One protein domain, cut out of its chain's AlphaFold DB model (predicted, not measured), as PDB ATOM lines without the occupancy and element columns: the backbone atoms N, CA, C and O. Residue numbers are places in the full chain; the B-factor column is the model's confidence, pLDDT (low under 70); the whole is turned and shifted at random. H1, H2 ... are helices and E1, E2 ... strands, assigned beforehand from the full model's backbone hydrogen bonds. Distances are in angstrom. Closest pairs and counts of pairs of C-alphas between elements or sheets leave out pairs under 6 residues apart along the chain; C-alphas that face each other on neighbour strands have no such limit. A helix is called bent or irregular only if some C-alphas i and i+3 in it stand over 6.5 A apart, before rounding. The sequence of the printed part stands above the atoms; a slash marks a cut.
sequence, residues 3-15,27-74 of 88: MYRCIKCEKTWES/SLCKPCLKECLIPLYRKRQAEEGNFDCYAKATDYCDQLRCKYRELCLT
ATOM      1  N   MET A   3      37.356  15.231   5.347       77.81
ATOM      2  CA  MET A   3      38.443  14.891   6.254       77.81
ATOM      3  C   MET A   3      38.030  13.682   7.084       77.81
ATOM      4  O   MET A   3      36.954  13.658   7.679       77.81
ATOM      5  N   TYR A   4      38.895  12.681   7.129       81.12
ATOM      6  CA  TYR A   4      38.703  11.477   7.925       81.12
ATOM      7  C   TYR A   4      39.630  11.512   9.133       81.12
ATOM      8  O   TYR A   4      40.706  12.108   9.079       81.12
ATOM      9  N   ARG A   5      39.222  10.857  10.224       85.94
ATOM     10  CA  ARG A   5      40.012  10.721  11.453       85.94
ATOM     11  C   ARG A   5      39.983   9.274  11.928       85.94
ATOM     12  O   ARG A   5      38.918   8.667  12.014       85.94
ATOM     13  N   CYS A   6      41.149   8.733  12.268       86.62
ATOM     14  CA  CYS A   6      41.253   7.433  12.916       86.62
ATOM     15  C   CYS A   6      40.748   7.526  14.362       86.62
ATOM     16  O   CYS A   6      41.287   8.303  15.142       86.62
ATOM     17  N   ILE A   7      39.792   6.692  14.767       90.56
ATOM     18  CA  ILE A   7      39.272   6.668  16.145       90.56
ATOM     19  C   ILE A   7      40.276   6.119  17.166       90.56
ATOM     20  O   ILE A   7      40.090   6.308  18.360       90.56
ATOM     21  N   LYS A   8      41.322   5.417  16.707       89.56
ATOM     22  CA  LYS A   8      42.325   4.796  17.585       89.56
ATOM     23  C   LYS A   8      43.562   5.670  17.787       89.56
ATOM     24  O   LYS A   8      44.018   5.810  18.911       89.56
ATOM     25  N   CYS A   9      44.132   6.204  16.706       91.56
ATOM     26  CA  CYS A   9      45.380   6.982  16.756       91.56
ATOM     27  C   CYS A   9      45.208   8.453  16.380       91.56
ATOM     28  O   CYS A   9      46.198   9.163  16.245       91.56
ATOM     29  N   GLU A  10      43.973   8.889  16.132       90.81
ATOM     30  CA  GLU A  10      43.604  10.272  15.816       90.81
ATOM     31  C   GLU A  10      44.216  10.866  14.545       90.81
ATOM     32  O   GLU A  10      43.896  11.998  14.197       90.81
ATOM     33  N   LYS A  11      45.027  10.098  13.805       86.62
ATOM     34  CA  LYS A  11      45.569  10.495  12.504       86.62
ATOM     35  C   LYS A  11      44.441  10.902  11.563       86.62
ATOM     36  O   LYS A  11      43.449  10.178  11.441       86.62
ATOM     37  N   THR A  12      44.632  12.013  10.868       86.12
ATOM     38  CA  THR A  12      43.678  12.557   9.906       86.12
ATOM     39  C   THR A  12      44.207  12.458   8.478       86.12
ATOM     40  O   THR A  12      45.419  12.379   8.263       86.12
ATOM     41  N   TRP A  13      43.303  12.387   7.502       82.44
ATOM     42  CA  TRP A  13      43.642  12.403   6.076       82.44
ATOM     43  C   TRP A  13      42.518  13.025   5.250       82.44
ATOM     44  O   TRP A  13      41.345  12.979   5.631       82.44
ATOM     45  N   GLU A  14      42.892  13.611   4.119       77.19
ATOM     46  CA  GLU A  14      41.977  14.218   3.154       77.19
ATOM     47  C   GLU A  14      41.697  13.219   2.027       77.19
ATOM     48  O   GLU A  14      42.605  12.524   1.574       77.19
ATOM     49  N   SER A  15      40.448  13.130   1.559       66.31
ATOM     50  CA  SER A  15      40.163  12.473   0.277       66.31
ATOM     51  C   SER A  15      40.366  13.485  -0.853       66.31
ATOM     52  O   SER A  15      39.458  14.269  -1.146       66.31
ATOM     53  N   SER A  27      36.445   4.268  10.069       74.88
ATOM     54  CA  SER A  27      36.970   4.893  11.304       74.88
ATOM     55  C   SER A  27      38.420   4.555  11.671       74.88
ATOM     56  O   SER A  27      38.950   5.156  12.597       74.88
ATOM     57  N   LEU A  28      39.093   3.609  11.011       83.56
ATOM     58  CA  LEU A  28      40.476   3.232  11.346       83.56
ATOM     59  C   LEU A  28      41.407   3.452  10.157       83.56
ATOM     60  O   LEU A  28      41.094   3.052   9.040       83.56
ATOM     61  N   CYS A  29      42.588   4.019  10.412       83.06
ATOM     62  CA  CYS A  29      43.666   4.007   9.427       83.06
ATOM     63  C   CYS A  29      44.208   2.576   9.238       83.06
ATOM     64  O   CYS A  29      44.055   1.725  10.121       83.06
ATOM     65  N   LYS A  30      44.885   2.306   8.112       79.19
ATOM     66  CA  LYS A  30      45.400   0.964   7.773       79.19
ATOM     67  C   LYS A  30      46.219   0.295   8.893       79.19
ATOM     68  O   LYS A  30      45.921  -0.861   9.196       79.19
ATOM     69  N   PRO A  31      47.191   0.967   9.551       82.69
ATOM     70  CA  PRO A  31      47.934   0.354  10.653       82.69
ATOM     71  C   PRO A  31      47.029  -0.055  11.819       82.69
ATOM     72  O   PRO A  31      47.101  -1.186  12.294       82.69
ATOM     73  N   CYS A  32      46.118   0.828  12.234       86.38
ATOM     74  CA  CYS A  32      45.209   0.545  13.340       86.38
ATOM     75  C   CYS A  32      44.206  -0.562  13.000       86.38
ATOM     76  O   CYS A  32      43.913  -1.393  13.857       86.38
ATOM     77  N   LEU A  33      43.718  -0.619  11.757       85.19
ATOM     78  CA  LEU A  33      42.892  -1.725  11.278       85.19
ATOM     79  C   LEU A  33      43.670  -3.048  11.312       85.19
ATOM     80  O   LEU A  33      43.168  -4.033  11.852       85.19
ATOM     81  N   LYS A  34      44.909  -3.067  10.797       83.88
ATOM     82  CA  LYS A  34      45.787  -4.247  10.823       83.88
ATOM     83  C   LYS A  34      45.970  -4.762  12.248       83.88
ATOM     84  O   LYS A  34      45.789  -5.957  12.466       83.88
ATOM     85  N   GLU A  35      46.263  -3.872  13.197       87.38
ATOM     86  CA  GLU A  35      46.402  -4.194  14.622       87.38
ATOM     87  C   GLU A  35      45.119  -4.770  15.230       87.38
ATOM     88  O   GLU A  35      45.169  -5.790  15.915       87.38
ATOM     89  N   CYS A  36      43.962  -4.159  14.966       88.75
ATOM     90  CA  CYS A  36      42.675  -4.646  15.468       88.75
ATOM     91  C   CYS A  36      42.316  -6.040  14.924       88.75
ATOM     92  O   CYS A  36      41.651  -6.814  15.611       88.75
ATOM     93  N   LEU A  37      42.781  -6.389  13.722       88.38
ATOM     94  CA  LEU A  37      42.556  -7.704  13.115       88.38
ATOM     95  C   LEU A  37      43.497  -8.800  13.646       88.38
ATOM     96  O   LEU A  37      43.203  -9.979  13.452       88.38
ATOM     97  N   ILE A  38      44.589  -8.448  14.343       90.38
ATOM     98  CA  ILE A  38      45.566  -9.414  14.879       90.38
ATOM     99  C   ILE A  38      44.917 -10.520  15.717       90.38
ATOM    100  O   ILE A  38      45.086 -11.688  15.360       90.38
ATOM    101  N   PRO A  39      44.187 -10.214  16.807       92.94
ATOM    102  CA  PRO A  39      43.620 -11.259  17.656       92.94
ATOM    103  C   PRO A  39      42.614 -12.132  16.898       92.94
ATOM    104  O   PRO A  39      42.589 -13.347  17.085       92.94
ATOM    105  N   LEU A  40      41.825 -11.536  15.997       91.62
ATOM    106  CA  LEU A  40      40.823 -12.248  15.209       91.62
ATOM    107  C   LEU A  40      41.464 -13.262  14.259       91.62
ATOM    108  O   LEU A  40      41.032 -14.412  14.192       91.62
ATOM    109  N   TYR A  41      42.479 -12.844  13.508       90.50
ATOM    110  CA  TYR A  41      43.097 -13.705  12.505       90.50
ATOM    111  C   TYR A  41      44.023 -14.739  13.125       90.50
ATOM    112  O   TYR A  41      43.996 -15.884  12.689       90.50
ATOM    113  N   ARG A  42      44.746 -14.398  14.197       91.50
ATOM    114  CA  ARG A  42      45.548 -15.380  14.937       91.50
ATOM    115  C   ARG A  42      44.698 -16.461  15.587       91.50
ATOM    116  O   ARG A  42      45.070 -17.628  15.526       91.50
ATOM    117  N   LYS A  43      43.533 -16.100  16.138       93.56
ATOM    118  CA  LYS A  43      42.570 -17.086  16.643       93.56
ATOM    119  C   LYS A  43      42.151 -18.060  15.538       93.56
ATOM    120  O   LYS A  43      42.248 -19.265  15.731       93.56
ATOM    121  N   ARG A  44      41.783 -17.546  14.359       93.25
ATOM    122  CA  ARG A  44      41.418 -18.398  13.215       93.25
ATOM    123  C   ARG A  44      42.585 -19.239  12.695       93.25
ATOM    124  O   ARG A  44      42.363 -20.376  12.310       93.25
ATOM    125  N   GLN A  45      43.811 -18.711  12.682       91.69
ATOM    126  CA  GLN A  45      45.000 -19.492  12.320       91.69
ATOM    127  C   GLN A  45      45.143 -20.708  13.236       91.69
ATOM    128  O   GLN A  45      45.272 -21.818  12.730       91.69
ATOM    129  N   ALA A  46      45.032 -20.509  14.553       92.75
ATOM    130  CA  ALA A  46      45.097 -21.595  15.525       92.75
ATOM    131  C   ALA A  46      43.958 -22.617  15.346       92.75
ATOM    132  O   ALA A  46      44.214 -23.818  15.370       92.75
ATOM    133  N   GLU A  47      42.722 -22.160  15.107       94.38
ATOM    134  CA  GLU A  47      41.564 -23.030  14.823       94.38
ATOM    135  C   GLU A  47      41.752 -23.877  13.549       94.38
ATOM    136  O   GLU A  47      41.241 -24.988  13.461       94.38
ATOM    137  N   GLU A  48      42.519 -23.377  12.579       92.94
ATOM    138  CA  GLU A  48      42.847 -24.068  11.325       92.94
ATOM    139  C   GLU A  48      44.134 -24.910  11.402       92.94
ATOM    140  O   GLU A  48      44.561 -25.463  10.389       92.94
ATOM    141  N   GLY A  49      44.782 -24.990  12.570       92.56
ATOM    142  CA  GLY A  49      46.059 -25.693  12.745       92.56
ATOM    143  C   GLY A  49      47.270 -24.978  12.130       92.56
ATOM    144  O   GLY A  49      48.325 -25.587  11.970       92.56
ATOM    145  N   ASN A  50      47.138 -23.695  11.785       91.69
ATOM    146  CA  ASN A  50      48.219 -22.847  11.282       91.69
ATOM    147  C   ASN A  50      48.951 -22.123  12.428       91.69
ATOM    148  O   ASN A  50      48.382 -21.848  13.486       91.69
ATOM    149  N   PHE A  51      50.195 -21.704  12.178       90.06
ATOM    150  CA  PHE A  51      50.910 -20.779  13.062       90.06
ATOM    151  C   PHE A  51      50.229 -19.406  13.130       90.06
ATOM    152  O   PHE A  51      49.680 -18.920  12.140       90.06
ATOM    153  N   ASP A  52      50.348 -18.726  14.271       88.88
ATOM    154  CA  ASP A  52      49.764 -17.405  14.541       88.88
ATOM    155  C   ASP A  52      50.548 -16.239  13.889       88.88
ATOM    156  O   ASP A  52      50.740 -15.159  14.458       88.88
ATOM    157  N   CYS A  53      51.038 -16.456  12.667       87.56
ATOM    158  CA  CYS A  53      52.033 -15.615  12.010       87.56
ATOM    159  C   CYS A  53      51.488 -14.298  11.436       87.56
ATOM    160  O   CYS A  53      52.280 -13.441  11.030       87.56
ATOM    161  N   TYR A  54      50.168 -14.076  11.440       86.81
ATOM    162  CA  TYR A  54      49.589 -12.826  10.951       86.81
ATOM    163  C   TYR A  54      50.141 -11.611  11.722       86.81
ATOM    164  O   TYR A  54      50.192 -11.597  12.959       86.81
ATOM    165  N   ALA A  55      50.582 -10.590  10.973       81.06
ATOM    166  CA  ALA A  55      51.235  -9.368  11.466       81.06
ATOM    167  C   ALA A  55      52.512  -9.578  12.315       81.06
ATOM    168  O   ALA A  55      52.957  -8.646  12.979       81.06
ATOM    169  N   LYS A  56      53.081 -10.789  12.313       83.31
ATOM    170  CA  LYS A  56      54.388 -11.137  12.905       83.31
ATOM    171  C   LYS A  56      55.395 -11.446  11.805       83.31
ATOM    172  O   LYS A  56      56.518 -10.957  11.835       83.31
ATOM    173  N   ALA A  57      54.978 -12.273  10.851       78.38
ATOM    174  CA  ALA A  57      55.801 -12.602   9.711       78.38
ATOM    175  C   ALA A  57      56.011 -11.377   8.820       78.38
ATOM    176  O   ALA A  57      55.080 -10.607   8.571       78.38
ATOM    177  N   THR A  58      57.245 -11.234   8.352       77.69
ATOM    178  CA  THR A  58      57.628 -10.283   7.313       77.69
ATOM    179  C   THR A  58      58.135 -11.116   6.151       77.69
ATOM    180  O   THR A  58      59.137 -11.811   6.295       77.69
ATOM    181  N   ASP A  59      57.379 -11.117   5.058       81.56
ATOM    182  CA  ASP A  59      57.695 -11.810   3.809       81.56
ATOM    183  C   ASP A  59      57.910 -13.333   3.953       81.56
ATOM    184  O   ASP A  59      58.623 -13.958   3.169       81.56
ATOM    185  N   TYR A  60      57.257 -13.961   4.942       83.12
ATOM    186  CA  TYR A  60      57.399 -15.398   5.209       83.12
ATOM    187  C   TYR A  60      56.089 -16.081   5.623       83.12
ATOM    188  O   TYR A  60      55.409 -15.670   6.560       83.12
ATOM    189  N   CYS A  61      55.744 -17.187   4.963       88.50
ATOM    190  CA  CYS A  61      54.728 -18.131   5.427       88.50
ATOM    191  C   CYS A  61      54.900 -19.471   4.696       88.50
ATOM    192  O   CYS A  61      54.667 -19.572   3.486       88.50
ATOM    193  N   ASP A  62      55.301 -20.496   5.444       88.00
ATOM    194  CA  ASP A  62      55.491 -21.873   4.963       88.00
ATOM    195  C   ASP A  62      54.195 -22.700   4.938       88.00
ATOM    196  O   ASP A  62      54.125 -23.746   4.293       88.00
ATOM    197  N   GLN A  63      53.130 -22.205   5.570       90.25
ATOM    198  CA  GLN A  63      51.815 -22.835   5.569       90.25
ATOM    199  C   GLN A  63      51.094 -22.564   4.241       90.25
ATOM    200  O   GLN A  63      50.306 -21.626   4.123       90.25
ATOM    201  N   LEU A  64      51.349 -23.397   3.224       88.12
ATOM    202  CA  LEU A  64      50.804 -23.242   1.861       88.12
ATOM    203  C   LEU A  64      49.269 -23.133   1.803       88.12
ATOM    204  O   LEU A  64      48.738 -22.528   0.876       88.12
ATOM    205  N   ARG A  65      48.562 -23.704   2.786       88.25
ATOM    206  CA  ARG A  65      47.092 -23.670   2.893       88.25
ATOM    207  C   ARG A  65      46.562 -22.576   3.826       88.25
ATOM    208  O   ARG A  65      45.356 -22.493   4.035       88.25
ATOM    209  N   CYS A  66      47.425 -21.738   4.398       89.00
ATOM    210  CA  CYS A  66      46.981 -20.659   5.268       89.00
ATOM    211  C   CYS A  66      46.286 -19.571   4.442       89.00
ATOM    212  O   CYS A  66      46.900 -18.934   3.588       89.00
ATOM    213  N   LYS A  67      45.019 -19.281   4.753       88.25
ATOM    214  CA  LYS A  67      44.241 -18.220   4.085       88.25
ATOM    215  C   LYS A  67      44.826 -16.812   4.236       88.25
ATOM    216  O   LYS A  67      44.450 -15.902   3.511       88.25
ATOM    217  N   TYR A  68      45.732 -16.628   5.195       86.06
ATOM    218  CA  TYR A  68      46.416 -15.364   5.461       86.06
ATOM    219  C   TYR A  68      47.808 -15.290   4.835       86.06
ATOM    220  O   TYR A  68      48.497 -14.292   5.026       86.06
ATOM    221  N   ARG A  69      48.233 -16.331   4.106       87.88
ATOM    222  CA  ARG A  69      49.579 -16.452   3.540       87.88
ATOM    223  C   ARG A  69      49.986 -15.210   2.752       87.88
ATOM    224  O   ARG A  69      51.064 -14.682   2.983       87.88
ATOM    225  N   GLU A  70      49.117 -14.709   1.880       86.00
ATOM    226  CA  GLU A  70      49.394 -13.501   1.093       86.00
ATOM    227  C   GLU A  70      49.630 -12.272   1.977       86.00
ATOM    228  O   GLU A  70      50.549 -11.508   1.715       86.00
ATOM    229  N   LEU A  71      48.890 -12.111   3.077       81.25
ATOM    230  CA  LEU A  71      49.086 -11.003   4.023       81.25
ATOM    231  C   LEU A  71      50.391 -11.119   4.827       81.25
ATOM    232  O   LEU A  71      50.879 -10.120   5.347       81.25
ATOM    233  N   CYS A  72      50.930 -12.330   4.974       82.00
ATOM    234  CA  CYS A  72      52.236 -12.562   5.593       82.00
ATOM    235  C   CYS A  72      53.396 -12.351   4.607       82.00
ATOM    236  O   CYS A  72      54.511 -12.077   5.039       82.00
ATOM    237  N   LEU A  73      53.140 -12.511   3.304       83.19
ATOM    238  CA  LEU A  73      54.130 -12.385   2.227       83.19
ATOM    239  C   LEU A  73      54.165 -11.012   1.572       83.19
ATOM    240  O   LEU A  73      55.121 -10.674   0.889       83.19
ATOM    241  N   THR A  74      53.082 -10.263   1.712       73.75
ATOM    242  CA  THR A  74      52.972  -8.906   1.214       73.75
ATOM    243  C   THR A  74      53.145  -8.008   2.437       73.75
ATOM    244  O   THR A  74      52.329  -8.024   3.360       73.75
TER     245      THR A  74
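AT A GLANCE: This is residues 3 to 15 and 27 to 74 of the 88 residues of an uncharacterized protein of Deltaproteobacteria bacterium RBG_16_50_11 (UniProt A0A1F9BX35). The long kinked helix H1 makes most of the length of this loose, drawn-out shape, with a small hairpin of the two short strands E1 and E2 at one end. Past the far end of H1 the stretch of residues 48 to 68 folds back in wide loops over the second half of that helix and leads into the short helix H2. The printed part has 61 residues with two named strands and two named helices, in the order E1, E2, H1, H2; the sheet has the order E1 - E2 and is antiparallel. The class is mixed, helices and strands, with 29 residues in named elements, under half of those printed. The whole is loose, with a radius of gyration of the C-alphas of 13.9 A, and spans 41 by 20 by 15 A, only just elongated.

HOW THE PARTS SIT: E1, residues 3 to 5, and E2, residues 12 to 14, form a hairpin over a short link of 6 residues. They are antiparallel, with 156 degrees between their N-to-C directions. The C-alphas of Arg 5 and Thr 12 face each other at 4.4 A, and those of Met 3 and Glu 14 at 4.7 A. Across the pair, N 4 and O 13 are 2.9 A apart and N 13 and O 4 are 3.1 A apart, both within hydrogen-bond range. H1, residues 30 to 47, is apart from E1. H1 has a kink of 41 degrees near residue 37. H2, residues 69 to 73, is apart from E1, from E2 and from H1. In H2 the O i to N i+4 pair is within hydrogen-bond range; in H1 12 of 14 such pairs are.

IN THESE COORDINATES: E1 begins at C-alpha 3, at (38.443, 14.891, 6.254), and is 6.8 A long from first to last C-alpha; E2 is 7.2 A long. H1 runs 25.3 A from C-alpha 30, at (45.400, 0.964, 7.773), to C-alpha 47, at (41.564, -23.030, 14.823). H1 is irregular: C-alphas 36 and 39 are 7.0 A apart. H2 is 6.2 A long and ends at C-alpha 73, at (54.130, -12.385, 2.227).

THE WHOLE: The two C-alphas farthest apart are those of Met 3 and Gly 49, at 41.8 A. Residues 16 to 26 are cut out and not printed, in the link from E2 to H1, and C-alphas 15 and 27 are 13.8 A apart across the cut. The link from H1 to H2 is long, with 21 residues. The mean pLDDT of the printed part is 86.1, and residue 15 is under 70.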